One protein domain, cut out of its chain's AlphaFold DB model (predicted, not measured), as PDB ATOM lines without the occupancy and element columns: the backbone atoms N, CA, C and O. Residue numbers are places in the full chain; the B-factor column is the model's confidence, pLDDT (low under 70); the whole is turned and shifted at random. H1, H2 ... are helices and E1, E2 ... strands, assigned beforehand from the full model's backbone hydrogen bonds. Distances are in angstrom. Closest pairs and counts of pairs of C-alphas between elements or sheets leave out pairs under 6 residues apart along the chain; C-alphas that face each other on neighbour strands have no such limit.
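AT A GLANCE: This is residues 11 to 208 of the 211 residues of an uncharacterized protein of Desulfobacteraceae bacterium (UniProt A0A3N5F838). A strongly twisted sheet of seven strands, E3 to E9, makes the main body, with short helices H2, H3, H4 and H5 set round it. To one side, apart from that sheet, lies a bowed hairpin, E1 and E2, whose two ends turn back towards the body and leave a gap between; the small helix H1 comes before it. The printed part has 198 residues with five named helices and nine named strands, in the order H1 E1 E2 H2 H3 E3 E4 E5 E6 E7 H4 H5 E8 E9. The large sheet is branched and mixed, the hairpin is antiparallel, and the class is mixed, helices and strands. The whole is compact, with a radius of gyration of the C-alphas of 17.1 A and spans of 43 by 41 by 32 A.

HOW THE PARTS SIT: In the branched sheet, E9 (residues 188 to 200) has three neighbours. E8 (170 to 177) is antiparallel to it, with N 172 and O 198 at 2.8 A; the two form a hairpin. On the other side of E9 lie E3 (91 to 93), antiparallel, N 92 to O 190 2.8 A, and E7 (135 to 141), parallel, N 194 to O 140 2.8 A. E4 (102 to 107), an edge strand, is antiparallel to E8, N 105 to O 173 2.9 A. E5 (112 to 116), E6 (124 to 129) and E7 form a meander, each strand the antiparallel neighbour of the one before, with N 113 to O 127 2.8 A and N 136 to O 128 2.8 A. H5 (157 to 166) is over E5 at a height over the sheet of 7.6 A and runs along it, at 2 degrees on the local plane; their closest C-alphas, Ser 113 and Asn 162, are 5.9 A apart. H2 (62 to 71) is on the sheet at a height of 9.8 A, over E8 and E9. H3 (77 to 81) and H4 (144 to 152) are on opposite faces. E1 (29 to 37) and E2 (47 to 59) have N 32 and O 55 at 2.9 A; H1 (17 to 22) is apart from E2. In the five helices every O i to N i+4 pair is within hydrogen-bond range.

IN THESE COORDINATES: H1 begins at C-alpha 17, (238.244, 75.967, -52.157). E1 is 21.8 A long and bends by 71 degrees at residue 34; E2 is 22.1 A long and bends by 105 degrees at residue 52. E8 is 23.1 A long. E9, 36.7 A long, ends at C-alpha 200, (217.586, 66.184, -36.836).

THE WHOLE: The C-alphas farthest apart, those of Pro 39 and Asp 156, are 45.6 A apart. The printed part has no cut, and no link is long. Mean pLDDT of the printed part is 92.0; residues 155 to 157 are under 70.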
ATOM      1  N   PRO A  11     233.975  84.768 -40.559       92.38
ATOM      2  CA  PRO A  11     235.387  85.008 -40.798       92.38
ATOM      3  C   PRO A  11     235.661  85.449 -42.239       92.38
ATOM      4  O   PRO A  11     235.193  84.822 -43.193       92.38
ATOM      5  N   LEU A  12     236.465  86.501 -42.376       91.00
ATOM      6  CA  LEU A  12     237.002  87.024 -43.626       91.00
ATOM      7  C   LEU A  12     238.545  87.037 -43.602       91.00
ATOM      8  O   LEU A  12     239.138  87.240 -42.542       91.00
ATOM      9  N   PRO A  13     239.208  86.860 -44.762       89.94
ATOM     10  CA  PRO A  13     238.623  86.525 -46.067       89.94
ATOM     11  C   PRO A  13     238.020  85.112 -46.083       89.94
ATOM     12  O   PRO A  13     238.416  84.252 -45.306       89.94
ATOM     13  N   TYR A  14     237.056  84.847 -46.969       88.19
ATOM     14  CA  TYR A  14     236.508  83.492 -47.079       88.19
ATOM     15  C   TYR A  14     237.605  82.481 -47.429       88.19
ATOM     16  O   TYR A  14     238.510  82.765 -48.219       88.19
ATOM     17  N   LEU A  15     237.506  81.283 -46.850       87.00
ATOM     18  CA  LEU A  15     238.441  80.205 -47.139       87.00
ATOM     19  C   LEU A  15     238.328  79.789 -48.606       87.00
ATOM     20  O   LEU A  15     237.243  79.486 -49.099       87.00
ATOM     21  N   LEU A  16     239.473  79.743 -49.287       86.00
ATOM     22  CA  LEU A  16     239.563  79.240 -50.656       86.00
ATOM     23  C   LEU A  16     239.188  77.756 -50.728       86.00
ATOM     24  O   LEU A  16     239.354  77.013 -49.755       86.00
ATOM     25  N   THR A  17     238.751  77.323 -51.914       81.75
ATOM     26  CA  THR A  17     238.244  75.967 -52.157       81.75
ATOM     27  C   THR A  17     239.178  74.864 -51.684       81.75
ATOM     28  O   THR A  17     238.773  73.977 -50.932       81.75
ATOM     29  N   ASP A  18     240.454  74.966 -52.041       82.25
ATOM     30  CA  ASP A  18     241.449  73.959 -51.673       82.25
ATOM     31  C   ASP A  18     241.679  73.916 -50.158       82.25
ATOM     32  O   ASP A  18     241.903  72.850 -49.583       82.25
ATOM     33  N   LYS A  19     241.567  75.069 -49.482       81.00
ATOM     34  CA  LYS A  19     241.782  75.179 -48.037       81.00
ATOM     35  C   LYS A  19     240.625  74.568 -47.249       81.00
ATOM     36  O   LYS A  19     240.898  73.801 -46.327       81.00
ATOM     37  N   TYR A  20     239.363  74.851 -47.596       84.06
ATOM     38  CA  TYR A  20     238.232  74.275 -46.851       84.06
ATOM     39  C   TYR A  20     238.082  72.767 -47.102       84.06
ATOM     40  O   TYR A  20     237.764  72.036 -46.163       84.06
ATOM     41  N   ARG A  21     238.381  72.286 -48.321       83.44
ATOM     42  CA  ARG A  21     238.402  70.848 -48.640       83.44
ATOM     43  C   ARG A  21     239.494  70.118 -47.867       83.44
ATOM     44  O   ARG A  21     239.212  69.117 -47.220       83.44
ATOM     45  N   ARG A  22     240.723  70.653 -47.864       82.19
ATOM     46  CA  ARG A  22     241.850  70.081 -47.105       82.19
ATOM     47  C   ARG A  22     241.562  70.001 -45.606       82.19
ATOM     48  O   ARG A  22     241.982  69.054 -44.956       82.19
ATOM     49  N   LEU A  23     240.862  70.996 -45.064       78.75
ATOM     50  CA  LEU A  23     240.468  71.039 -43.654       78.75
ATOM     51  C   LEU A  23     239.173  70.262 -43.357       78.75
ATOM     52  O   LEU A  23     238.748  70.239 -42.208       78.75
ATOM     53  N   ASN A  24     238.545  69.648 -44.368       80.81
ATOM     54  CA  ASN A  24     237.261  68.954 -44.272       80.81
ATOM     55  C   ASN A  24     236.184  69.773 -43.530       80.81
ATOM     56  O   ASN A  24     235.464  69.267 -42.670       80.81
ATOM     57  N   ILE A  25     236.085  71.068 -43.846       86.50
ATOM     58  CA  ILE A  25     235.155  71.969 -43.157       86.50
ATOM     59  C   ILE A  25     233.742  71.703 -43.663       86.50
ATOM     60  O   ILE A  25     233.413  72.012 -44.804       86.50
ATOM     61  N   LEU A  26     232.916  71.141 -42.792       88.06
ATOM     62  CA  LEU A  26     231.494  70.878 -43.001       88.06
ATOM     63  C   LEU A  26     230.686  71.608 -41.917       88.06
ATOM     64  O   LEU A  26     231.267  72.021 -40.906       88.06
ATOM     65  N   PRO A  27     229.361  71.783 -42.068       90.19
ATOM     66  CA  PRO A  27     228.533  72.285 -40.975       90.19
ATOM     67  C   PRO A  27     228.768  71.497 -39.679       90.19
ATOM     68  O   PRO A  27     228.796  70.269 -39.686       90.19
ATOM     69  N   GLY A  28     228.978  72.217 -38.574       90.31
ATOM     70  CA  GLY A  28     229.389  71.639 -37.288       90.31
ATOM     71  C   GLY A  28     230.908  71.568 -37.070       90.31
ATOM     72  O   GLY A  28     231.341  71.264 -35.964       90.31
ATOM     73  N   ALA A  29     231.741  71.891 -38.063       92.31
ATOM     74  CA  ALA A  29     233.187  72.011 -37.872       92.31
ATOM     75  C   ALA A  29     233.538  73.095 -36.839       92.31
ATOM     76  O   ALA A  29     233.079  74.236 -36.934       92.31
ATOM     77  N   VAL A  30     234.401  72.752 -35.881       93.00
ATOM     78  CA  VAL A  30     234.965  73.702 -34.920       93.00
ATOM     79  C   VAL A  30     236.281  74.235 -35.476       93.00
ATOM     80  O   VAL A  30     237.217  73.476 -35.738       93.00
ATOM     81  N   LEU A  31     236.341  75.553 -35.652       92.25
ATOM     82  CA  LEU A  31     237.538  76.275 -36.069       92.25
ATOM     83  C   LEU A  31     238.040  77.131 -34.911       92.25
ATOM     84  O   LEU A  31     237.252  77.809 -34.253       92.25
ATOM     85  N   GLU A  32     239.349  77.122 -34.696       92.69
ATOM     86  CA  GLU A  32     240.029  77.987 -33.735       92.69
ATOM     87  C   GLU A  32     241.029  78.881 -34.470       92.69
ATOM     88  O   GLU A  32     241.782  78.417 -35.333       92.69
ATOM     89  N   GLY A  33     241.027  80.161 -34.115       92.06
ATOM     90  CA  GLY A  33     241.921  81.177 -34.648       92.06
ATOM     91  C   GLY A  33     241.754  82.497 -33.901       92.06
ATOM     92  O   GLY A  33     240.856  82.647 -33.071       92.06
ATOM     93  N   GLU A  34     242.630  83.452 -34.199       93.25
ATOM     94  CA  GLU A  34     242.535  84.819 -33.683       93.25
ATOM     95  C   GLU A  34     241.603  85.627 -34.592       93.25
ATOM     96  O   GLU A  34     241.982  85.979 -35.711       93.25
ATOM     97  N   PHE A  35     240.384  85.893 -34.116       94.31
ATOM     98  CA  PHE A  35     239.412  86.747 -34.799       94.31
ATOM     99  C   PHE A  35     239.497  88.175 -34.262       94.31
ATOM    100  O   PHE A  35     239.523  88.385 -33.050       94.31
ATOM    101  N   THR A  36     239.513  89.156 -35.158       94.38
ATOM    102  CA  THR A  36     239.577  90.581 -34.825       94.38
ATOM    103  C   THR A  36     238.417  91.337 -35.454       94.38
ATOM    104  O   THR A  36     237.945  90.981 -36.536       94.38
ATOM    105  N   GLU A  37     237.975  92.405 -34.789       93.38
ATOM    106  CA  GLU A  37     236.932  93.286 -35.315       93.38
ATOM    107  C   GLU A  37     237.291  93.832 -36.694       93.38
ATOM    108  O   GLU A  37     238.434  94.223 -36.949       93.38
ATOM    109  N   ARG A  38     236.280  93.907 -37.555       92.69
ATOM    110  CA  ARG A  38     236.360  94.544 -38.861       92.69
ATOM    111  C   ARG A  38     235.402  95.736 -38.883       92.69
ATOM    112  O   ARG A  38     234.259  95.585 -38.455       92.69
ATOM    113  N   PRO A  39     235.810  96.910 -39.396       91.19
ATOM    114  CA  PRO A  39     234.884  98.014 -39.612       91.19
ATOM    115  C   PRO A  39     233.824  97.610 -40.644       91.19
ATOM    116  O   PRO A  39     234.094  97.573 -41.847       91.19
ATOM    117  N   CYS A  40     232.628  97.285 -40.165       90.88
ATOM    118  CA  CYS A  40     231.501  96.855 -40.980       90.88
ATOM    119  C   CYS A  40     230.265  97.689 -40.655       90.88
ATOM    120  O   CYS A  40     230.009  98.027 -39.501       90.88
ATOM    121  N   ALA A  41     229.494  98.007 -41.691       92.81
ATOM    122  CA  ALA A  41     228.176  98.598 -41.537       92.81
ATOM    123  C   ALA A  41     227.107  97.493 -41.457       92.81
ATOM    124  O   ALA A  41     227.297  96.409 -42.031       92.81
ATOM    125  N   PRO A  42     225.970  97.759 -40.792       95.62
ATOM    126  CA  PRO A  42     224.812  96.885 -40.861       95.62
ATOM    127  C   PRO A  42     224.408  96.570 -42.314       95.62
ATOM    128  O   PRO A  42     224.516  97.438 -43.184       95.62
ATOM    129  N   PRO A  43     223.954  95.337 -42.600       96.62
ATOM    130  CA  PRO A  43     223.648  94.284 -41.633       96.62
ATOM    131  C   PRO A  43     224.821  93.363 -41.292       96.62
ATOM    132  O   PRO A  43     224.677  92.486 -40.453       96.62
ATOM    133  N   HIS A  44     225.979  93.495 -41.939       95.75
ATOM    134  CA  HIS A  44     227.068  92.517 -41.830       95.75
ATOM    135  C   HIS A  44     228.038  92.812 -40.685       95.75
ATOM    136  O   HIS A  44     229.256  92.741 -40.850       95.75
ATOM    137  N   THR A  45     227.492  93.155 -39.523       94.69
ATOM    138  CA  THR A  45     228.253  93.464 -38.306       94.69
ATOM    139  C   THR A  45     228.957  92.236 -37.725       94.69
ATOM    140  O   THR A  45     229.889  92.372 -36.940       94.69
ATOM    141  N   GLU A  46     228.565  91.029 -38.141       95.25
ATOM    142  CA  GLU A  46     229.167  89.773 -37.681       95.25
ATOM    143  C   GLU A  46     230.476  89.422 -38.404       95.25
ATOM    144  O   GLU A  46     231.127  88.432 -38.059       95.25
ATOM    145  N   ASP A  47     230.846  90.176 -39.443       95.88
ATOM    146  CA  ASP A  47     232.093  89.962 -40.171       95.88
ATOM    147  C   ASP A  47     233.304  90.287 -39.287       95.88
ATOM    148  O   ASP A  47     233.413  91.370 -38.715       95.88
ATOM    149  N   LYS A  48     234.251  89.351 -39.218       95.62
ATOM    150  CA  LYS A  48     235.517  89.508 -38.494       95.62
ATOM    151  C   LYS A  48     236.668  89.175 -39.422       95.62
ATOM    152  O   LYS A  48     236.562  88.251 -40.229       95.62
ATOM    153  N   ASP A  49     237.782  89.872 -39.265       95.00
ATOM    154  CA  ASP A  49     239.038  89.414 -39.850       95.00
ATOM    155  C   ASP A  49     239.612  88.280 -38.990       95.00
ATOM    156  O   ASP A  49     239.313  88.176 -37.800       95.00
ATOM    157  N   TYR A  50     240.437  87.417 -39.577       92.81
ATOM    158  CA  TYR A  50     241.262  86.489 -38.806       92.81
ATOM    159  C   TYR A  50     242.726  86.578 -39.221       92.81
ATOM    160  O   TYR A  50     243.051  86.838 -40.383       92.81
ATOM    161  N   ARG A  51     243.622  86.352 -38.259       86.31
ATOM    162  CA  ARG A  51     245.072  86.367 -38.487       86.31
ATOM    163  C   ARG A  51     245.628  84.953 -38.584       86.31
ATOM    164  O   ARG A  51     245.239  84.064 -37.834       86.31
ATOM    165  N   GLY A  52     246.573  84.767 -39.503       84.44
ATOM    166  CA  GLY A  52     247.248  83.487 -39.704       84.44
ATOM    167  C   GLY A  52     246.321  82.391 -40.236       84.44
ATOM    168  O   GLY A  52     245.434  82.635 -41.057       84.44
ATOM    169  N   ASP A  53     246.566  81.159 -39.794       83.56
ATOM    170  CA  ASP A  53     245.796  79.989 -40.198       83.56
ATOM    171  C   ASP A  53     244.724  79.627 -39.170       83.56
ATOM    172  O   ASP A  53     244.980  79.554 -37.971       83.56
ATOM    173  N   LEU A  54     243.521  79.331 -39.666       88.88
ATOM    174  CA  LEU A  54     242.481  78.694 -38.867       88.88
ATOM    175  C   LEU A  54     242.828  77.218 -38.672       88.88
ATOM    176  O   LEU A  54     243.123  76.506 -39.638       88.88
ATOM    177  N   SER A  55     242.741  76.754 -37.431       88.94
ATOM    178  CA  SER A  55     242.953  75.356 -37.072       88.94
ATOM    179  C   SER A  55     241.618  74.624 -36.946       88.94
ATOM    180  O   SER A  55     240.693  75.088 -36.280       88.94
ATOM    181  N   PHE A  56     241.504  73.469 -37.604       90.94
ATOM    182  CA  PHE A  56     240.338  72.599 -37.481       90.94
ATOM    183  C   PHE A  56     240.479  71.718 -36.239       90.94
ATOM    184  O   PHE A  56     241.439  70.959 -36.119       90.94
ATOM    185  N   LYS A  57     239.520  71.818 -35.314       92.62
ATOM    186  CA  LYS A  57     239.502  71.063 -34.049       92.62
ATOM    187  C   LYS A  57     238.607  69.824 -34.095       92.62
ATOM    188  O   LYS A  57     238.402  69.183 -33.069       92.62
ATOM    189  N   GLY A  58     238.092  69.482 -35.273       90.38
ATOM    190  CA  GLY A  58     237.113  68.416 -35.450       90.38
ATOM    191  C   GLY A  58     235.673  68.936 -35.513       90.38
ATOM    192  O   GLY A  58     235.416  70.124 -35.291       90.38
ATOM    193  N   PRO A  59     234.716  68.063 -35.856       91.19
ATOM    194  CA  PRO A  59     233.299  68.386 -35.777       91.19
ATOM    195  C   PRO A  59     232.837  68.461 -34.314       91.19
ATOM    196  O   PRO A  59     233.323  67.722 -33.456       91.19
ATOM    197  N   CYS A  60     231.876  69.332 -34.016       92.19
ATOM    198  CA  CYS A  60     231.129  69.253 -32.768       92.19
ATOM    199  C   CYS A  60     230.139  68.076 -32.806       92.19
ATOM    200  O   CYS A  60     229.812  67.549 -33.871       92.19
ATOM    201  N   SER A  61     229.669  67.649 -31.632       92.06
ATOM    202  CA  SER A  61     228.628  66.623 -31.551       92.06
ATOM    203  C   SER A  61     227.278  67.174 -32.019       92.06
ATOM    204  O   SER A  61     227.054  68.390 -31.987       92.06
ATOM    205  N   ALA A  62     226.362  66.289 -32.419       91.44
ATOM    206  CA  ALA A  62     225.019  66.682 -32.841       91.44
ATOM    207  C   ALA A  62     224.283  67.460 -31.737       91.44
ATOM    208  O   ALA A  62     223.653  68.477 -32.022       91.44
ATOM    209  N   GLU A  63     224.454  67.057 -30.475       93.56
ATOM    210  CA  GLU A  63     223.855  67.698 -29.299       93.56
ATOM    211  C   GLU A  63     224.395  69.118 -29.102       93.56
ATOM    212  O   GLU A  63     223.641  70.046 -28.810       93.56
ATOM    213  N   LYS A  64     225.702  69.327 -29.303       93.81
ATOM    214  CA  LYS A  64     226.288  70.673 -29.246       93.81
ATOM    215  C   LYS A  64     225.817  71.531 -30.412       93.81
ATOM    216  O   LYS A  64     225.548  72.716 -30.225       93.81
ATOM    217  N   PHE A  65     225.720  70.952 -31.608       94.56
ATOM    218  CA  PHE A  65     225.294  71.692 -32.786       94.56
ATOM    219  C   PHE A  65     223.842  72.160 -32.660       94.56
ATOM    220  O   PHE A  65     223.569  73.348 -32.836       94.56
ATOM    221  N   ILE A  66     222.933  71.262 -32.270       95.06
ATOM    222  CA  ILE A  66     221.525  71.605 -32.054       95.06
ATOM    223  C   ILE A  66     221.355  72.587 -30.891       95.06
ATOM    224  O   ILE A  66     220.564  73.520 -31.005       95.06
ATOM    225  N   ALA A  67     222.134  72.456 -29.810       95.44
ATOM    226  CA  ALA A  67     222.085  73.394 -28.690       95.44
ATOM    227  C   ALA A  67     222.440  74.825 -29.123       95.44
ATOM    228  O   ALA A  67     221.758  75.767 -28.727       95.44
ATOM    229  N   ILE A  68     223.449  74.997 -29.984       95.38
ATOM    230  CA  ILE A  68     223.812  76.311 -30.540       95.38
ATOM    231  C   ILE A  68     222.700  76.856 -31.446       95.38
ATOM    232  O   ILE A  68     222.390  78.046 -31.390       95.38
ATOM    233  N   LEU A  69     222.087  76.009 -32.281       96.50
ATOM    234  CA  LEU A  69     220.977  76.427 -33.145       96.50
ATOM    235  C   LEU A  69     219.773  76.891 -32.312       96.50
ATOM    236  O   LEU A  69     219.275  77.987 -32.556       96.50
ATOM    237  N   LYS A  70     219.389  76.127 -31.280       96.50
ATOM    238  CA  LYS A  70     218.324  76.474 -30.323       96.50
ATOM    239  C   LYS A  70     218.636  77.760 -29.556       96.50
ATOM    240  O   LYS A  70     217.790  78.638 -29.449       96.50
ATOM    241  N   ALA A  71     219.866  77.914 -29.067       95.69
ATOM    242  CA  ALA A  71     220.276  79.092 -28.299       95.69
ATOM    243  C   ALA A  71     220.325  80.389 -29.128       95.69
ATOM    244  O   ALA A  71     220.387  81.477 -28.562       95.69
ATOM    245  N   THR A  72     220.339  80.282 -30.460       94.81
ATOM    246  CA  THR A  72     220.478  81.420 -31.388       94.81
ATOM    247  C   THR A  72     219.258  81.587 -32.291       94.81
ATOM    248  O   THR A  72     219.285  82.353 -33.259       94.81
ATOM    249  N   GLU A  73     218.196  80.845 -31.986       96.12
ATOM    250  CA  GLU A  73     216.934  80.865 -32.700       96.12
ATOM    251  C   GLU A  73     216.223  82.212 -32.535       96.12
ATOM    252  O   GLU A  73     216.204  82.817 -31.467       96.12
ATOM    253  N   SER A  74     215.611  82.675 -33.619       97.19
ATOM    254  CA  SER A  74     214.619  83.745 -33.621       97.19
ATOM    255  C   SER A  74     213.241  83.158 -33.912       97.19
ATOM    256  O   SER A  74     213.117  82.214 -34.693       97.19
ATOM    257  N   SER A  75     212.196  83.734 -33.318       94.81
ATOM    258  CA  SER A  75     210.833  83.208 -33.441       94.81
ATOM    259  C   SER A  75     210.313  83.241 -34.884       94.81
ATOM    260  O   SER A  75     209.628  82.324 -35.327       94.81
ATOM    261  N   ASN A  76     210.619  84.304 -35.626       97.12
ATOM    262  CA  ASN A  76     210.186  84.523 -37.007       97.12
ATOM    263  C   ASN A  76     211.176  85.449 -37.738       97.12
ATOM    264  O   ASN A  76     212.098  85.993 -37.122       97.12
ATOM    265  N   VAL A  77     210.999  85.627 -39.052       97.25
ATOM    266  CA  VAL A  77     211.930  86.416 -39.882       97.25
ATOM    267  C   VAL A  77     211.963  87.891 -39.477       97.25
ATOM    268  O   VAL A  77     213.040  88.478 -39.379       97.25
ATOM    269  N   GLU A  78     210.798  88.496 -39.242       96.31
ATOM    270  CA  GLU A  78     210.681  89.924 -38.923       96.31
ATOM    271  C   GLU A  78     211.287  90.264 -37.563       96.31
ATOM    272  O   GLU A  78     212.045  91.221 -37.455       96.31
ATOM    273  N   GLU A  79     211.014  89.458 -36.539       96.88
ATOM    274  CA  GLU A  79     211.612  89.588 -35.208       96.88
ATOM    275  C   GLU A  79     213.116  89.324 -35.255       96.88
ATOM    276  O   GLU A  79     213.904  90.105 -34.723       96.88
ATOM    277  N   GLY A  80     213.517  88.263 -35.962       96.81
ATOM    278  CA  GLY A  80     214.914  87.896 -36.121       96.81
ATOM    279  C   GLY A  80     215.737  89.034 -36.703       96.81
ATOM    280  O   GLY A  80     216.771  89.367 -36.142       96.81
ATOM    281  N   PHE A  81     215.278  89.676 -37.775       97.19
ATOM    282  CA  PHE A  81     215.979  90.823 -38.357       97.19
ATOM    283  C   PHE A  81     215.583  92.175 -37.751       97.19
ATOM    284  O   PHE A  81     216.218  93.173 -38.064       97.19
ATOM    285  N   SER A  82     214.579  92.231 -36.873       95.81
ATOM    286  CA  SER A  82     214.002  93.483 -36.355       95.81
ATOM    287  C   SER A  82     213.516  94.424 -37.470       95.81
ATOM    288  O   SER A  82     213.779  95.624 -37.463       95.81
ATOM    289  N   ILE A  83     212.789  93.866 -38.441       94.69
ATOM    290  CA  ILE A  83     212.252  94.569 -39.618       94.69
ATOM    291  C   ILE A  83     210.751  94.331 -39.771       94.69
ATOM    292  O   ILE A  83     210.174  93.444 -39.148       94.69
ATOM    293  N   ARG A  84     210.126  95.075 -40.686       93.06
ATOM    294  CA  ARG A  84     208.810  94.751 -41.242       93.06
ATOM    295  C   ARG A  84     208.923  94.586 -42.747       93.06
ATOM    296  O   ARG A  84     209.498  95.434 -43.422       93.06
ATOM    297  N   LEU A  85     208.365  93.503 -43.264       91.00
ATOM    298  CA  LEU A  85     208.330  93.196 -44.686       91.00
ATOM    299  C   LEU A  85     206.886  93.269 -45.174       91.00
ATOM    300  O   LEU A  85     205.983  92.689 -44.575       91.00
ATOM    301  N   THR A  86     206.651  93.888 -46.322       88.06
ATOM    302  CA  THR A  86     205.357  93.778 -47.012       88.06
ATOM    303  C   THR A  86     205.154  92.352 -47.528       88.06
ATOM    304  O   THR A  86     206.120  91.638 -47.793       88.06
ATOM    305  N   GLY A  87     203.906  91.883 -47.612       82.88
ATOM    306  CA  GLY A  87     203.600  90.496 -47.988       82.88
ATOM    307  C   GLY A  87     204.278  90.072 -49.298       82.88
ATOM    308  O   GLY A  87     204.203  90.780 -50.297       82.88
ATOM    309  N   GLY A  88     204.953  88.918 -49.288       80.75
ATOM    310  CA  GLY A  88     205.685  88.391 -50.449       80.75
ATOM    311  C   GLY A  88     207.049  89.035 -50.727       80.75
ATOM    312  O   GLY A  88     207.785  88.526 -51.574       80.75
ATOM    313  N   GLU A  89     207.419  90.099 -50.013       89.38
ATOM    314  CA  GLU A  89     208.713  90.752 -50.187       89.38
ATOM    315  C   GLU A  89     209.849  89.957 -49.527       89.38
ATOM    316  O   GLU A  89     209.688  89.342 -48.468       89.38
ATOM    317  N   LYS A  90     211.009  89.979 -50.186       93.44
ATOM    318  CA  LYS A  90     212.266  89.354 -49.741       93.44
ATOM    319  C   LYS A  90     213.462  90.305 -49.801       93.44
ATOM    320  O   LYS A  90     214.580  89.897 -49.490       93.44
ATOM    321  N   HIS A  91     213.229  91.527 -50.270       95.44
ATOM    322  CA  HIS A  91     214.173  92.634 -50.305       95.44
ATOM    323  C   HIS A  91     214.025  93.495 -49.048       95.44
ATOM    324  O   HIS A  91     212.921  93.740 -48.568       95.44
ATOM    325  N   ILE A  92     215.159  93.958 -48.536       96.06
ATOM    326  CA  ILE A  92     215.245  94.957 -47.478       96.06
ATOM    327  C   ILE A  92     216.009  96.157 -48.046       96.06
ATOM    328  O   ILE A  92     217.135  95.966 -48.512       96.06
ATOM    329  N   PRO A  93     215.445  97.377 -48.029       95.56
ATOM    330  CA  PRO A  93     216.122  98.569 -48.534       95.56
ATOM    331  C   PRO A  93     217.455  98.855 -47.830       95.56
ATOM    332  O   PRO A  93     217.563  98.712 -46.613       95.56
ATOM    333  N   SER A  94     218.449  99.336 -48.583       95.50
ATOM    334  CA  SER A  94     219.762  99.741 -48.044       95.50
ATOM    335  C   SER A  94     219.689 100.894 -47.042       95.50
ATOM    336  O   SER A  94     220.543 100.995 -46.169       95.50
ATOM    337  N   LEU A  95     218.659 101.738 -47.147       94.56
ATOM    338  CA  LEU A  95     218.417 102.880 -46.259       94.56
ATOM    339  C   LEU A  95     217.984 102.472 -44.846       94.56
ATOM    340  O   LEU A  95     218.095 103.267 -43.918       94.56
ATOM    341  N   THR A  96     217.467 101.254 -44.688       94.25
ATOM    342  CA  THR A  96     216.975 100.728 -43.411       94.25
ATOM    343  C   THR A  96     217.514  99.311 -43.198       94.25
ATOM    344  O   THR A  96     216.731  98.353 -43.194       94.25
ATOM    345  N   PRO A  97     218.847  99.143 -43.094       96.06
ATOM    346  CA  PRO A  97     219.443  97.836 -42.882       96.06
ATOM    347  C   PRO A  97     219.104  97.333 -41.471       96.06
ATOM    348  O   PRO A  97     219.087  98.127 -40.529       96.06
ATOM    349  N   PRO A  98     218.867  96.028 -41.288       96.38
ATOM    350  CA  PRO A  98     218.799  95.445 -39.956       96.38
ATOM    351  C   PRO A  98     220.192  95.382 -39.325       96.38
ATOM    352  O   PRO A  98     221.193  95.428 -40.030       96.38
ATOM    353  N   GLU A  99     220.264  95.204 -38.007       95.12
ATOM    354  CA  GLU A  99     221.537  95.167 -37.261       95.12
ATOM    355  C   GLU A  99     222.431  93.968 -37.606       95.12
ATOM    356  O   GLU A  99     223.659  94.054 -37.549       95.12
ATOM    357  N   LYS A 100     221.814  92.836 -37.956       95.62
ATOM    358  CA  LYS A 100     222.491  91.564 -38.229       95.62
ATOM    359  C   LYS A 100     222.067  90.989 -39.569       95.62
ATOM    360  O   LYS A 100     220.950  91.209 -40.038       95.62
ATOM    361  N   SER A 101     222.956  90.222 -40.180       97.00
ATOM    362  CA  SER A 101     222.809  89.705 -41.536       97.00
ATOM    363  C   SER A 101     222.447  88.238 -41.584       97.00
ATOM    364  O   SER A 101     222.211  87.725 -42.675       97.00
ATOM    365  N   ILE A 102     222.410  87.544 -40.450       97.62
ATOM    366  CA  ILE A 102     222.029  86.137 -40.410       97.62
ATOM    367  C   ILE A 102     221.330  85.767 -39.103       97.62
ATOM    368  O   ILE A 102     221.732  86.171 -38.013       97.62
ATOM    369  N   ILE A 103     220.290  84.949 -39.219       97.81
ATOM    370  CA  ILE A 103     219.507  84.424 -38.101       97.81
ATOM    371  C   ILE A 103     219.343  82.910 -38.221       97.81
ATOM    372  O   ILE A 103     219.534  82.324 -39.290       97.81
ATOM    373  N   THR A 104     218.989  82.275 -37.109       98.25
ATOM    374  CA  THR A 104     218.561  80.874 -37.073       98.25
ATOM    375  C   THR A 104     217.051  80.840 -36.859       98.25
ATOM    376  O   THR A 104     216.544  81.554 -36.001       98.25
ATOM    377  N   LEU A 105     216.336  80.017 -37.616       98.50
ATOM    378  CA  LEU A 105     214.902  79.778 -37.456       98.50
ATOM    379  C   LEU A 105     214.681  78.285 -37.255       98.50
ATOM    380  O   LEU A 105     215.261  77.499 -38.002       98.50
ATOM    381  N   SER A 106     213.828  77.894 -36.310       98.00
ATOM    382  CA  SER A 106     213.228  76.561 -36.364       98.00
ATOM    383  C   SER A 106     211.991  76.612 -37.259       98.00
ATOM    384  O   SER A 106     211.192  77.552 -37.206       98.00
ATOM    385  N   VAL A 107     211.866  75.623 -38.135       98.00
ATOM    386  CA  VAL A 107     210.798  75.528 -39.129       98.00
ATOM    387  C   VAL A 107     210.167  74.153 -38.994       98.00
ATOM    388  O   VAL A 107     210.869  73.157 -38.826       98.00
ATOM    389  N   ASN A 108     208.839  74.090 -39.068       97.94
ATOM    390  CA  ASN A 108     208.146  72.812 -39.141       97.94
ATOM    391  C   ASN A 108     208.596  72.084 -40.421       97.94
ATOM    392  O   ASN A 108     208.440  72.652 -41.505       97.94
ATOM    393  N   PRO A 109     209.126  70.851 -40.331       98.12
ATOM    394  CA  PRO A 109     209.641  70.136 -41.492       98.12
ATOM    395  C   PRO A 109     208.656  70.090 -42.666       98.12
ATOM    396  O   PRO A 109     209.057  70.300 -43.807       98.12
ATOM    397  N   ARG A 110     207.356  69.909 -42.389       97.31
ATOM    398  CA  ARG A 110     206.292  69.845 -43.412       97.31
ATOM    399  C   ARG A 110     205.988  71.180 -44.086       97.31
ATOM    400  O   ARG A 110     205.425  71.195 -45.175       97.31
ATOM    401  N   ASP A 111     206.364  72.279 -43.447       97.44
ATOM    402  CA  ASP A 111     206.196  73.623 -43.987       97.44
ATOM    403  C   ASP A 111     207.421  74.078 -44.785       97.44
ATOM    404  O   ASP A 111     207.405  75.194 -45.294       97.44
ATOM    405  N   LEU A 112     208.468  73.250 -44.916       98.00
ATOM    406  CA  LEU A 112     209.647  73.520 -45.737       98.00
ATOM    407  C   LEU A 112     209.626  72.679 -47.018       98.00
ATOM    408  O   LEU A 112     209.295  71.498 -47.012       98.00
ATOM    409  N   SER A 113     209.996  73.273 -48.149       96.12
ATOM    410  CA  SER A 113     210.131  72.558 -49.419       96.12
ATOM    411  C   SER A 113     211.278  73.103 -50.255       96.12
ATOM    412  O   SER A 113     211.433  74.313 -50.430       96.12
ATOM    413  N   ILE A 114     212.052  72.188 -50.823       94.69
ATOM    414  CA  ILE A 114     213.048  72.435 -51.854       94.69
ATOM    415  C   ILE A 114     212.383  72.248 -53.210       94.69
ATOM    416  O   ILE A 114     211.841  71.186 -53.512       94.69
ATOM    417  N   VAL A 115     212.422  73.286 -54.033       92.25
ATOM    418  CA  VAL A 115     211.827  73.283 -55.370       92.25
ATOM    419  C   VAL A 115     212.871  73.663 -56.403       92.25
ATOM    420  O   VAL A 115     213.777  74.451 -56.128       92.25
ATOM    421  N   GLN A 116     212.742  73.130 -57.612       88.00
ATOM    422  CA  GLN A 116     213.565  73.570 -58.728       88.00
ATOM    423  C   GLN A 116     213.143  74.976 -59.178       88.00
ATOM    424  O   GLN A 116     211.963  75.327 -59.179       88.00
ATOM    425  N   ASP A 117     214.115  75.795 -59.565       85.06
ATOM    426  CA  ASP A 117     213.869  77.089 -60.188       85.06
ATOM    427  C   ASP A 117     213.292  76.869 -61.595       85.06
ATOM    428  O   ASP A 117     213.970  76.354 -62.488       85.06
ATOM    429  N   ALA A 118     212.034  77.272 -61.785       79.81
ATOM    430  CA  ALA A 118     211.308  77.108 -63.043       79.81
ATOM    431  C   ALA A 118     211.958  77.854 -64.223       79.81
ATOM    432  O   ALA A 118     211.766  77.469 -65.373       79.81
ATOM    433  N   TYR A 119     212.733  78.907 -63.948       80.56
ATOM    434  CA  TYR A 119     213.376  79.729 -64.974       80.56
ATOM    435  C   TYR A 119     214.842  79.355 -65.200       80.56
ATOM    436  O   TYR A 119     215.421  79.725 -66.222       80.56
ATOM    437  N   LYS A 120     215.471  78.667 -64.240       79.00
ATOM    438  CA  LYS A 120     216.890  78.296 -64.284       79.00
ATOM    439  C   LYS A 120     217.065  76.831 -63.885       79.00
ATOM    440  O   LYS A 120     217.368  76.558 -62.721       79.00
ATOM    441  N   PRO A 121     216.910  75.890 -64.837       74.62
ATOM    442  CA  PRO A 121     217.152  74.476 -64.583       74.62
ATOM    443  C   PRO A 121     218.513  74.237 -63.909       74.62
ATOM    444  O   PRO A 121     219.486  74.919 -64.224       74.62
ATOM    445  N   GLY A 122     218.565  73.311 -62.948       74.75
ATOM    446  CA  GLY A 122     219.762  73.055 -62.132       74.75
ATOM    447  C   GLY A 122     219.945  73.993 -60.932       74.75
ATOM    448  O   GLY A 122     220.835  73.771 -60.118       74.75
ATOM    449  N   LYS A 123     219.098  75.020 -60.761       84.38
ATOM    450  CA  LYS A 123     219.039  75.798 -59.514       84.38
ATOM    451  C   LYS A 123     217.872  75.348 -58.656       84.38
ATOM    452  O   LYS A 123     216.787  75.085 -59.164       84.38
ATOM    453  N   ILE A 124     218.089  75.333 -57.347       90.69
ATOM    454  CA  ILE A 124     217.051  75.053 -56.357       90.69
ATOM    455  C   ILE A 124     216.727  76.285 -55.521       90.69
ATOM    456  O   ILE A 124     217.531  77.213 -55.373       90.69
ATOM    457  N   LYS A 125     215.510  76.289 -54.991       94.31
ATOM    458  CA  LYS A 125     214.948  77.316 -54.127       94.31
ATOM    459  C   LYS A 125     214.299  76.679 -52.914       94.31
ATOM    460  O   LYS A 125     213.863  75.535 -52.973       94.31
ATOM    461  N   VAL A 126     214.176  77.462 -51.849       96.19
ATOM    462  CA  VAL A 126     213.410  77.079 -50.661       96.19
ATOM    463  C   VAL A 126     212.098  77.842 -50.637       96.19
ATOM    464  O   VAL A 126     212.045  79.045 -50.922       96.19
ATOM    465  N   ILE A 127     211.046  77.126 -50.267       97.06
ATOM    466  CA  ILE A 127     209.801  77.675 -49.755       97.06
ATOM    467  C   ILE A 127     209.706  77.244 -48.295       97.06
ATOM    468  O   ILE A 127     209.937  76.074 -48.005       97.06
ATOM    469  N   PHE A 128     209.397  78.166 -47.385       97.69
ATOM    470  CA  PHE A 128     209.089  77.793 -46.007       97.69
ATOM    471  C   PHE A 128     208.083  78.735 -45.343       97.69
ATOM    472  O   PHE A 128     207.947  79.880 -45.781       97.69
ATOM    473  N   SER A 129     207.416  78.282 -44.281       97.19
ATOM    474  CA  SER A 129     206.645  79.148 -43.374       97.19
ATOM    475  C   SER A 129     207.331  79.265 -42.014       97.19
ATOM    476  O   SER A 129     207.795  78.266 -41.467       97.19
ATOM    477  N   ASP A 130     207.432  80.482 -41.477       96.12
ATOM    478  CA  ASP A 130     207.942  80.697 -40.116       96.12
ATOM    479  C   ASP A 130     206.834  80.550 -39.054       96.12
ATOM    480  O   ASP A 130     205.660  80.350 -39.379       96.12
ATOM    481  N   LYS A 131     207.180  80.671 -37.764       95.56
ATOM    482  CA  LYS A 131     206.213  80.506 -36.661       95.56
ATOM    483  C   LYS A 131     205.133  81.588 -36.601       95.56
ATOM    484  O   LYS A 131     204.159  81.414 -35.874       95.56
ATOM    485  N   SER A 132     205.273  82.690 -37.344       95.12
ATOM    486  CA  SER A 132     204.200  83.683 -37.482       95.12
ATOM    487  C   SER A 132     203.125  83.247 -38.490       95.12
ATOM    488  O   SER A 132     202.109  83.921 -38.637       95.12
ATOM    489  N   GLY A 133     203.340  82.127 -39.194       94.06
ATOM    490  CA  GLY A 133     202.482  81.643 -40.275       94.06
ATOM    491  C   GLY A 133     202.782  82.298 -41.625       94.06
ATOM    492  O   GLY A 133     202.088  82.043 -42.610       94.06
ATOM    493  N   ARG A 134     203.816  83.143 -41.705       95.12
ATOM    494  CA  ARG A 134     204.190  83.826 -42.940       95.12
ATOM    495  C   ARG A 134     205.028  82.914 -43.829       95.12
ATOM    496  O   ARG A 134     206.067  82.413 -43.412       95.12
ATOM    497  N   THR A 135     204.611  82.768 -45.086       96.06
ATOM    498  CA  THR A 135     205.340  81.977 -46.085       96.06
ATOM    499  C   THR A 135     206.326  82.828 -46.883       96.06
ATOM    500  O   THR A 135     205.952  83.815 -47.521       96.06
ATOM    501  N   PHE A 136     207.573  82.373 -46.943       96.62
ATOM    502  CA  PHE A 136     208.633  82.899 -47.794       96.62
ATOM    503  C   PHE A 136     208.846  81.951 -48.962       96.62
ATOM    504  O   PHE A 136     209.118  80.766 -48.780       96.62
ATOM    505  N   ARG A 137     208.693  82.465 -50.184       95.06
ATOM    506  CA  ARG A 137     208.699  81.647 -51.399       95.06
ATOM    507  C   ARG A 137     209.908  81.948 -52.266       95.06
ATOM    508  O   ARG A 137     210.299  83.102 -52.441       95.06
ATOM    509  N   TYR A 138     210.436  80.896 -52.880       94.44
ATOM    510  CA  TYR A 138     211.476  80.969 -53.903       94.44
ATOM    511  C   TYR A 138     212.738  81.715 -53.444       94.44
ATOM    512  O   TYR A 138     213.324  82.514 -54.191       94.44
ATOM    513  N   LEU A 139     213.156  81.468 -52.201       96.25
ATOM    514  CA  LEU A 139     214.413  81.991 -51.681       96.25
ATOM    515  C   LEU A 139     215.587  81.243 -52.304       96.25
ATOM    516  O   LEU A 139     215.519  80.035 -52.532       96.25
ATOM    517  N   ALA A 140     216.661  81.969 -52.610       95.00
ATOM    518  CA  ALA A 140     217.890  81.346 -53.080       95.00
ATOM    519  C   ALA A 140     218.533  80.529 -51.954       95.00
ATOM    520  O   ALA A 140     218.520  80.967 -50.804       95.00
ATOM    521  N   ILE A 141     219.119  79.385 -52.301       94.75
ATOM    522  CA  ILE A 141     220.002  78.635 -51.408       94.75
ATOM    523  C   ILE A 141     221.440  78.970 -51.792       94.75
ATOM    524  O   ILE A 141     221.804  78.855 -52.963       94.75
ATOM    525  N   THR A 142     222.234  79.413 -50.825       92.81
ATOM    526  CA  THR A 142     223.667  79.710 -50.993       92.81
ATOM    527  C   THR A 142     224.563  78.800 -50.161       92.81
ATOM    528  O   THR A 142     225.772  79.005 -50.105       92.81
ATOM    529  N   ASP A 143     223.979  77.767 -49.555       92.12
ATOM    530  CA  ASP A 143     224.714  76.648 -48.983       92.12
ATOM    531  C   ASP A 143     225.394  75.816 -50.086       92.12
ATOM    532  O   ASP A 143     224.774  75.441 -51.087       92.12
ATOM    533  N   LEU A 144     226.682  75.529 -49.893       88.44
ATOM    534  CA  LEU A 144     227.504  74.818 -50.869       88.44
ATOM    535  C   LEU A 144     227.110  73.339 -51.022       88.44
ATOM    536  O   LEU A 144     227.177  72.805 -52.127       88.44
ATOM    537  N   GLY A 145     226.697  72.673 -49.941       89.38
ATOM    538  CA  GLY A 145     226.261  71.276 -49.984       89.38
ATOM    539  C   GLY A 145     224.997  71.123 -50.825       89.38
ATOM    540  O   GLY A 145     224.937  70.279 -51.718       89.38
ATOM    541  N   PHE A 146     224.030  72.018 -50.629       90.12
ATOM    542  CA  PHE A 146     222.823  72.090 -51.455       90.12
ATOM    543  C   PHE A 146     223.112  72.461 -52.912       90.12
ATOM    544  O   PHE A 146     222.493  71.896 -53.815       90.12
ATOM    545  N   TYR A 147     224.053  73.378 -53.156       87.69
ATOM    546  CA  TYR A 147     224.504  73.701 -54.510       87.69
ATOM    547  C   TYR A 147     225.061  72.456 -55.219       87.69
ATOM    548  O   TYR A 147     224.576  72.088 -56.288       87.69
ATOM    549  N   ASN A 148     226.002  71.754 -54.581       87.25
ATOM    550  CA  ASN A 148     226.606  70.535 -55.123       87.25
ATOM    551  C   ASN A 148     225.566  69.425 -55.339       87.25
ATOM    552  O   ASN A 148     225.627  68.699 -56.332       87.25
ATOM    553  N   TYR A 149     224.605  69.284 -54.421       87.75
ATOM    554  CA  TYR A 149     223.512  68.326 -54.565       87.75
ATOM    555  C   TYR A 149     222.658  68.643 -55.793       87.75
ATOM    556  O   TYR A 149     222.381  67.736 -56.573       87.75
ATOM    557  N   ALA A 150     222.279  69.906 -56.002       85.75
ATOM    558  CA  ALA A 150     221.484  70.323 -57.157       85.75
ATOM    559  C   ALA A 150     222.216  70.145 -58.495       85.75
ATOM    560  O   ALA A 150     221.582  69.816 -59.492       85.75
ATOM    561  N   GLU A 151     223.541  70.326 -58.533       83.75
ATOM    562  CA  GLU A 151     224.329  70.053 -59.741       83.75
ATOM    563  C   GLU A 151     224.373  68.560 -60.086       83.75
ATOM    564  O   GLU A 151     224.317  68.194 -61.261       83.75
ATOM    565  N   LYS A 152     224.460  67.687 -59.072       83.88
ATOM    566  CA  LYS A 152     224.542  66.228 -59.257       83.88
ATOM    567  C   LYS A 152     223.176  65.562 -59.461       83.88
ATOM    568  O   LYS A 152     223.118  64.458 -59.995       83.88
ATOM    569  N   ASN A 153     222.090  66.207 -59.038       78.81
ATOM    570  CA  ASN A 153     220.754  65.627 -59.015       78.81
ATOM    571  C   ASN A 153     219.768  66.495 -59.804       78.81
ATOM    572  O   ASN A 153     219.466  67.622 -59.421       78.81
ATOM    573  N   THR A 154     219.208  65.943 -60.879       70.19
ATOM    574  CA  THR A 154     218.125  66.564 -61.656       70.19
ATOM    575  C   THR A 154     216.845  65.726 -61.562       70.19
ATOM    576  O   THR A 154     216.897  64.541 -61.227       70.19
ATOM    577  N   GLY A 155     215.686  66.343 -61.816       67.88
ATOM    578  CA  GLY A 155     214.391  65.650 -61.864       67.88
ATOM    579  C   GLY A 155     213.853  65.204 -60.496       67.88
ATOM    580  O   GLY A 155     213.857  65.979 -59.539       67.88
ATOM    581  N   ASP A 156     213.389  63.951 -60.412       63.09
ATOM    582  CA  ASP A 156     212.644  63.376 -59.273       63.09
ATOM    583  C   ASP A 156     213.416  63.348 -57.939       63.09
ATOM    584  O   ASP A 156     212.833  63.165 -56.870       63.09
ATOM    585  N   ASN A 157     214.728  63.598 -57.958       69.44
ATOM    586  CA  ASN A 157     215.575  63.611 -56.763       69.44
ATOM    587  C   ASN A 157     215.209  64.701 -55.737       69.44
ATOM    588  O   ASN A 157     215.620  64.612 -54.576       69.44
ATOM    589  N   PHE A 158     214.436  65.722 -56.123       81.75
ATOM    590  CA  PHE A 158     213.930  66.715 -55.169       81.75
ATOM    591  C   PHE A 158     212.739  66.207 -54.353       81.75
ATOM    592  O   PHE A 158     212.566  66.658 -53.223       81.75
ATOM    593  N   LEU A 159     211.958  65.245 -54.865       86.69
ATOM    594  CA  LEU A 159     210.910  64.590 -54.074       86.69
ATOM    595  C   LEU A 159     211.539  63.847 -52.899       86.69
ATOM    596  O   LEU A 159     211.204  64.135 -51.759       86.69
ATOM    597  N   ARG A 160     212.565  63.027 -53.160       89.31
ATOM    598  CA  ARG A 160     213.305  62.311 -52.108       89.31
ATOM    599  C   ARG A 160     213.910  63.249 -51.061       89.31
ATOM    600  O   ARG A 160     213.899  62.931 -49.876       89.31
ATOM    601  N   LEU A 161     214.448  64.394 -51.488       91.88
ATOM    602  CA  LEU A 161     214.988  65.398 -50.571       91.88
ATOM    603  C   LEU A 161     213.891  65.999 -49.679       91.88
ATOM    604  O   LEU A 161     214.097  66.142 -48.476       91.88
ATOM    605  N   ASN A 162     212.731  66.326 -50.250       94.94
ATOM    606  CA  ASN A 162     211.594  66.823 -49.479       94.94
ATOM    607  C   ASN A 162     211.035  65.757 -48.538       94.94
ATOM    608  O   ASN A 162     210.871  66.051 -47.362       94.94
ATOM    609  N   ASP A 163     210.836  64.526 -49.009       95.06
ATOM    610  CA  ASP A 163     210.368  63.403 -48.189       95.06
ATOM    611  C   ASP A 163     211.311  63.161 -47.008       95.06
ATOM    612  O   ASP A 163     210.871  62.999 -45.868       95.06
ATOM    613  N   PHE A 164     212.625  63.208 -47.264       95.88
ATOM    614  CA  PHE A 164     213.623  63.139 -46.208       95.88
ATOM    615  C   PHE A 164     213.421  64.264 -45.198       95.88
ATOM    616  O   PHE A 164     213.259  63.962 -44.021       95.88
ATOM    617  N   ILE A 165     213.382  65.530 -45.630       96.88
ATOM    618  CA  ILE A 165     213.186  66.682 -44.735       96.88
ATOM    619  C   ILE A 165     211.880  66.533 -43.943       96.88
ATOM    620  O   ILE A 165     211.883  66.735 -42.736       96.88
ATOM    621  N   HIS A 166     210.782  66.130 -44.584       97.69
ATOM    622  CA  HIS A 166     209.458  65.981 -43.969       97.69
ATOM    623  C   HIS A 166     209.382  64.845 -42.950       97.69
ATOM    624  O   HIS A 166     208.504  64.869 -42.088       97.69
ATOM    625  N   SER A 167     210.284  63.866 -43.046       97.50
ATOM    626  CA  SER A 167     210.412  62.777 -42.071       97.50
ATOM    627  C   SER A 167     211.175  63.165 -40.799       97.50
ATOM    628  O   SER A 167     211.204  62.381 -39.855       97.50
ATOM    629  N   GLN A 168     211.799  64.346 -40.764       97.81
ATOM    630  CA  GLN A 168     212.626  64.788 -39.639       97.81
ATOM    631  C   GLN A 168     211.775  65.353 -38.506       97.81
ATOM    632  O   GLN A 168     210.678  65.860 -38.731       97.81
ATOM    633  N   GLU A 169     212.301  65.297 -37.286       97.50
ATOM    634  CA  GLU A 169     211.626  65.848 -36.108       97.50
ATOM    635  C   GLU A 169     211.854  67.355 -36.002       97.50
ATOM    636  O   GLU A 169     210.922  68.123 -35.764       97.50
ATOM    637  N   GLU A 170     213.098  67.787 -36.218       97.44
ATOM    638  CA  GLU A 170     213.486  69.190 -36.124       97.44
ATOM    639  C   GLU A 170     214.222  69.641 -37.390       97.44
ATOM    640  O   GLU A 170     215.135  68.970 -37.882       97.44
ATOM    641  N   VAL A 171     213.858  70.825 -37.893       98.06
ATOM    642  CA  VAL A 171     214.545  71.490 -39.003       98.06
ATOM    643  C   VAL A 171     214.902  72.916 -38.610       98.06
ATOM    644  O   VAL A 171     214.050  73.700 -38.190       98.06
ATOM    645  N   TYR A 172     216.172  73.265 -38.790       98.12
ATOM    646  CA  TYR A 172     216.696  74.607 -38.570       98.12
ATOM    647  C   TYR A 172     217.172  75.215 -39.882       98.12
ATOM    648  O   TYR A 172     217.952  74.611 -40.619       98.12
ATOM    649  N   VAL A 173     216.750  76.446 -40.144       98.25
ATOM    650  CA  VAL A 173     217.155  77.234 -41.307       98.25
ATOM    651  C   VAL A 173     218.054  78.371 -40.844       98.25
ATOM    652  O   VAL A 173     217.672  79.184 -40.004       98.25
ATOM    653  N   ARG A 174     219.255  78.463 -41.419       97.69
ATOM    654  CA  ARG A 174     220.086  79.666 -41.334       97.69
ATOM    655  C   ARG A 174     219.675  80.597 -42.460       97.69
ATOM    656  O   ARG A 174     220.015  80.360 -43.617       97.69
ATOM    657  N   LEU A 175     218.919  81.630 -42.116       98.31
ATOM    658  CA  LEU A 175     218.433  82.626 -43.059       98.31
ATOM    659  C   LEU A 175     219.326  83.856 -42.969       98.31
ATOM    660  O   LEU A 175     219.475  84.426 -41.892       98.31
ATOM    661  N   GLY A 176     219.920  84.258 -44.083       97.69
ATOM    662  CA  GLY A 176     220.776  85.427 -44.140       97.69
ATOM    663  C   GLY A 176     220.376  86.425 -45.207       97.69
ATOM    664  O   GLY A 176     219.462  86.217 -46.005       97.69
ATOM    665  N   LEU A 177     221.106  87.528 -45.197       97.81
ATOM    666  CA  LEU A 177     221.011  88.630 -46.132       97.81
ATOM    667  C   LEU A 177     222.200  88.585 -47.080       97.81
ATOM    668  O   LEU A 177     223.325  88.250 -46.690       97.81
ATOM    669  N   SER A 178     221.946  88.856 -48.357       96.75
ATOM    670  CA  SER A 178     223.008  89.093 -49.336       96.75
ATOM    671  C   SER A 178     223.863  90.285 -48.922       96.75
ATOM    672  O   SER A 178     223.464  91.067 -48.069       96.75
ATOM    673  N   ARG A 179     225.009  90.461 -49.587       94.88
ATOM    674  CA  ARG A 179     225.650  91.778 -49.627       94.88
ATOM    675  C   ARG A 179     224.718  92.787 -50.288       94.88
ATOM    676  O   ARG A 179     223.787  92.388 -51.000       94.88
ATOM    677  N   GLU A 180     225.003  94.065 -50.064       96.31
ATOM    678  CA  GLU A 180     224.303  95.125 -50.768       96.31
ATOM    679  C   GLU A 180     224.456  94.925 -52.279       96.31
ATOM    680  O   GLU A 180     225.548  94.655 -52.787       96.31
ATOM    681  N   PHE A 181     223.344  94.993 -52.993       95.25
ATOM    682  CA  PHE A 181     223.297  94.808 -54.433       95.25
ATOM    683  C   PHE A 181     222.204  95.700 -55.018       95.25
ATOM    684  O   PHE A 181     221.287  96.111 -54.311       95.25
ATOM    685  N   THR A 182     222.301  96.009 -56.306       96.19
ATOM    686  CA  THR A 182     221.232  96.676 -57.051       96.19
ATOM    687  C   THR A 182     220.691  95.688 -58.068       96.19
ATOM    688  O   THR A 182     221.406  95.285 -58.985       96.19
ATOM    689  N   SER A 183     219.444  95.259 -57.890       92.62
ATOM    690  CA  SER A 183     218.804  94.319 -58.801       92.62
ATOM    691  C   SER A 183     218.495  94.952 -60.158       92.62
ATOM    692  O   SER A 183     218.395  96.174 -60.268       92.62
ATOM    693  N   PRO A 184     218.315  94.135 -61.215       91.81
ATOM    694  CA  PRO A 184     218.024  94.642 -62.559       91.81
ATOM    695  C   PRO A 184     216.751  95.497 -62.658       91.81
ATOM    696  O   PRO A 184     216.621  96.283 -63.586       91.81
ATOM    697  N   ASP A 185     215.819  95.344 -61.712       91.94
ATOM    698  CA  ASP A 185     214.597  96.152 -61.588       91.94
ATOM    699  C   ASP A 185     214.817  97.489 -60.844       91.94
ATOM    700  O   ASP A 185     213.862  98.217 -60.589       91.94
ATOM    701  N   GLY A 186     216.064  97.818 -60.491       94.06
ATOM    702  CA  GLY A 186     216.460  99.082 -59.869       94.06
ATOM    703  C   GLY A 186     216.385  99.113 -58.342       94.06
ATOM    704  O   GLY A 186     216.785 100.112 -57.745       94.06
ATOM    705  N   ARG A 187     215.914  98.048 -57.675       94.56
ATOM    706  CA  ARG A 187     215.912  98.002 -56.204       94.56
ATOM    707  C   ARG A 187     217.326  97.816 -55.670       94.56
ATOM    708  O   ARG A 187     218.054  96.934 -56.110       94.56
ATOM    709  N   ASN A 188     217.700  98.622 -54.685       96.88
ATOM    710  CA  ASN A 188     218.988  98.537 -54.004       96.88
ATOM    711  C   ASN A 188     218.778  98.146 -52.534       96.88
ATOM    712  O   ASN A 188     217.842  98.620 -51.880       96.88
ATOM    713  N   GLY A 189     219.586  97.217 -52.028       96.81
ATOM    714  CA  GLY A 189     219.459  96.737 -50.654       96.81
ATOM    715  C   GLY A 189     219.996  95.334 -50.444       96.81
ATOM    716  O   GLY A 189     221.053  94.991 -50.957       96.81
ATOM    717  N   TYR A 190     219.269  94.531 -49.677       97.50
ATOM    718  CA  TYR A 190     219.676  93.197 -49.249       97.50
ATOM    719  C   TYR A 190     218.571  92.183 -49.534       97.50
ATOM    720  O   TYR A 190     217.390  92.502 -49.421       97.50
ATOM    721  N   TRP A 191     218.936  90.950 -49.885       97.12
ATOM    722  CA  TRP A 191     217.979  89.897 -50.232       97.12
ATOM    723  C   TRP A 191     218.064  88.726 -49.267       97.12
ATOM    724  O   TRP A 191     219.158  88.233 -48.985       97.12
ATOM    725  N   LEU A 192     216.900  88.240 -48.829       97.69
ATOM    726  CA  LEU A 192     216.792  87.002 -48.062       97.69
ATOM    727  C   LEU A 192     217.310  85.807 -48.874       97.69
ATOM    728  O   LEU A 192     216.938  85.596 -50.035       97.69
ATOM    729  N   GLN A 193     218.134  84.991 -48.225       97.50
ATOM    730  CA  GLN A 193     218.732  83.783 -48.777       97.50
ATOM    731  C   GLN A 193     218.932  82.730 -47.688       97.50
ATOM    732  O   GLN A 193     219.239  83.046 -46.542       97.50
ATOM    733  N   VAL A 194     218.769  81.461 -48.046       97.88
ATOM    734  CA  VAL A 194     219.021  80.336 -47.145       97.88
ATOM    735  C   VAL A 194     220.495  79.958 -47.232       97.88
ATOM    736  O   VAL A 194     220.971  79.505 -48.271       97.88
ATOM    737  N   ASN A 195     221.212  80.145 -46.130       96.06
ATOM    738  CA  ASN A 195     222.637  79.848 -45.996       96.06
ATOM    739  C   ASN A 195     222.915  78.460 -45.407       96.06
ATOM    740  O   ASN A 195     224.069  78.053 -45.370       96.06
ATOM    741  N   GLY A 196     221.891  77.759 -44.919       95.69
ATOM    742  CA  GLY A 196     222.010  76.397 -44.409       95.69
ATOM    743  C   GLY A 196     220.661  75.843 -43.966       95.69
ATOM    744  O   GLY A 196     219.807  76.591 -43.486       95.69
ATOM    745  N   ILE A 197     220.480  74.535 -44.132       97.06
ATOM    746  CA  ILE A 197     219.317  73.781 -43.653       97.06
ATOM    747  C   ILE A 197     219.856  72.575 -42.894       97.06
ATOM    748  O   ILE A 197     220.645  71.797 -43.432       97.06
ATOM    749  N   TYR A 198     219.450  72.435 -41.640       96.69
ATOM    750  CA  TYR A 198     219.933  71.390 -40.750       96.69
ATOM    751  C   TYR A 198     218.763  70.586 -40.213       96.69
ATOM    752  O   TYR A 198     217.839  71.144 -39.630       96.69
ATOM    753  N   THR A 199     218.830  69.280 -40.419       96.88
ATOM    754  CA  THR A 199     217.830  68.302 -40.006       96.88
ATOM    755  C   THR A 199     218.316  67.502 -38.804       96.88
ATOM    756  O   THR A 199     219.528  67.300 -38.653       96.88
ATOM    757  N   PHE A 200     217.366  67.067 -37.976       96.44
ATOM    758  CA  PHE A 200     217.586  66.184 -36.836       96.44
ATOM    759  C   PHE A 200     216.395  65.213 -36.666       96.44
ATOM    760  O   PHE A 200     215.255  65.608 -36.934       96.44
ATOM    761  N   PRO A 201     216.630  63.973 -36.191       95.56
ATOM    762  CA  PRO A 201     217.920  63.449 -35.722       95.56
ATOM    763  C   PRO A 201     218.886  63.070 -36.854       95.56
ATOM    764  O   PRO A 201     220.097  63.045 -36.638       95.56
ATOM    765  N   GLU A 202     218.375  62.847 -38.063       95.00
ATOM    766  CA  GLU A 202     219.165  62.380 -39.199       95.00
ATOM    767  C   GLU A 202     219.641  63.537 -40.085       95.00
ATOM    768  O   GLU A 202     219.086  64.638 -40.107       95.00
ATOM    769  N   TYR A 203     220.673  63.280 -40.887       91.69
ATOM    770  CA  TYR A 203     221.104  64.183 -41.951       91.69
ATOM    771  C   TYR A 203     221.403  63.412 -43.232       91.69
ATOM    772  O   TYR A 203     221.801  62.253 -43.178       91.69
ATOM    773  N   LEU A 204     221.262  64.071 -44.385       89.56
ATOM    774  CA  LEU A 204     221.681  63.497 -45.664       89.56
ATOM    775  C   LEU A 204     223.193  63.663 -45.851       89.56
ATOM    776  O   LEU A 204     223.667  64.805 -45.923       89.56
ATOM    777  N   PRO A 205     223.965  62.567 -45.960       86.75
ATOM    778  CA  PRO A 205     225.401  62.643 -46.195       86.75
ATOM    779  C   PRO A 205     225.755  63.373 -47.491       86.75
ATOM    780  O   PRO A 205     226.757  64.084 -47.516       86.75
ATOM    781  N   GLU A 206     224.920  63.282 -48.534       85.75
ATOM    782  CA  GLU A 206     225.161  63.956 -49.817       85.75
ATOM    783  C   GLU A 206     225.147  65.491 -49.702       85.75
ATOM    784  O   GLU A 206     225.751  66.177 -50.525       85.75
ATOM    785  N   LEU A 207     224.484  66.036 -48.674       84.50
ATOM    786  CA  LEU A 207     224.479  67.470 -48.361       84.50
ATOM    787  C   LEU A 207     225.627  67.878 -47.427       84.50
ATOM    788  O   LEU A 207     225.907  69.066 -47.281       84.50
ATOM    789  N   ARG A 208     226.292  66.913 -46.781       80.75
ATOM    790  CA  ARG A 208     227.378  67.133 -45.811       80.75
ATOM    791  C   ARG A 208     228.666  66.433 -46.240       80.75
ATOM    792  O   ARG A 208     229.348  65.819 -45.422       80.75
TER     793      ARG A 208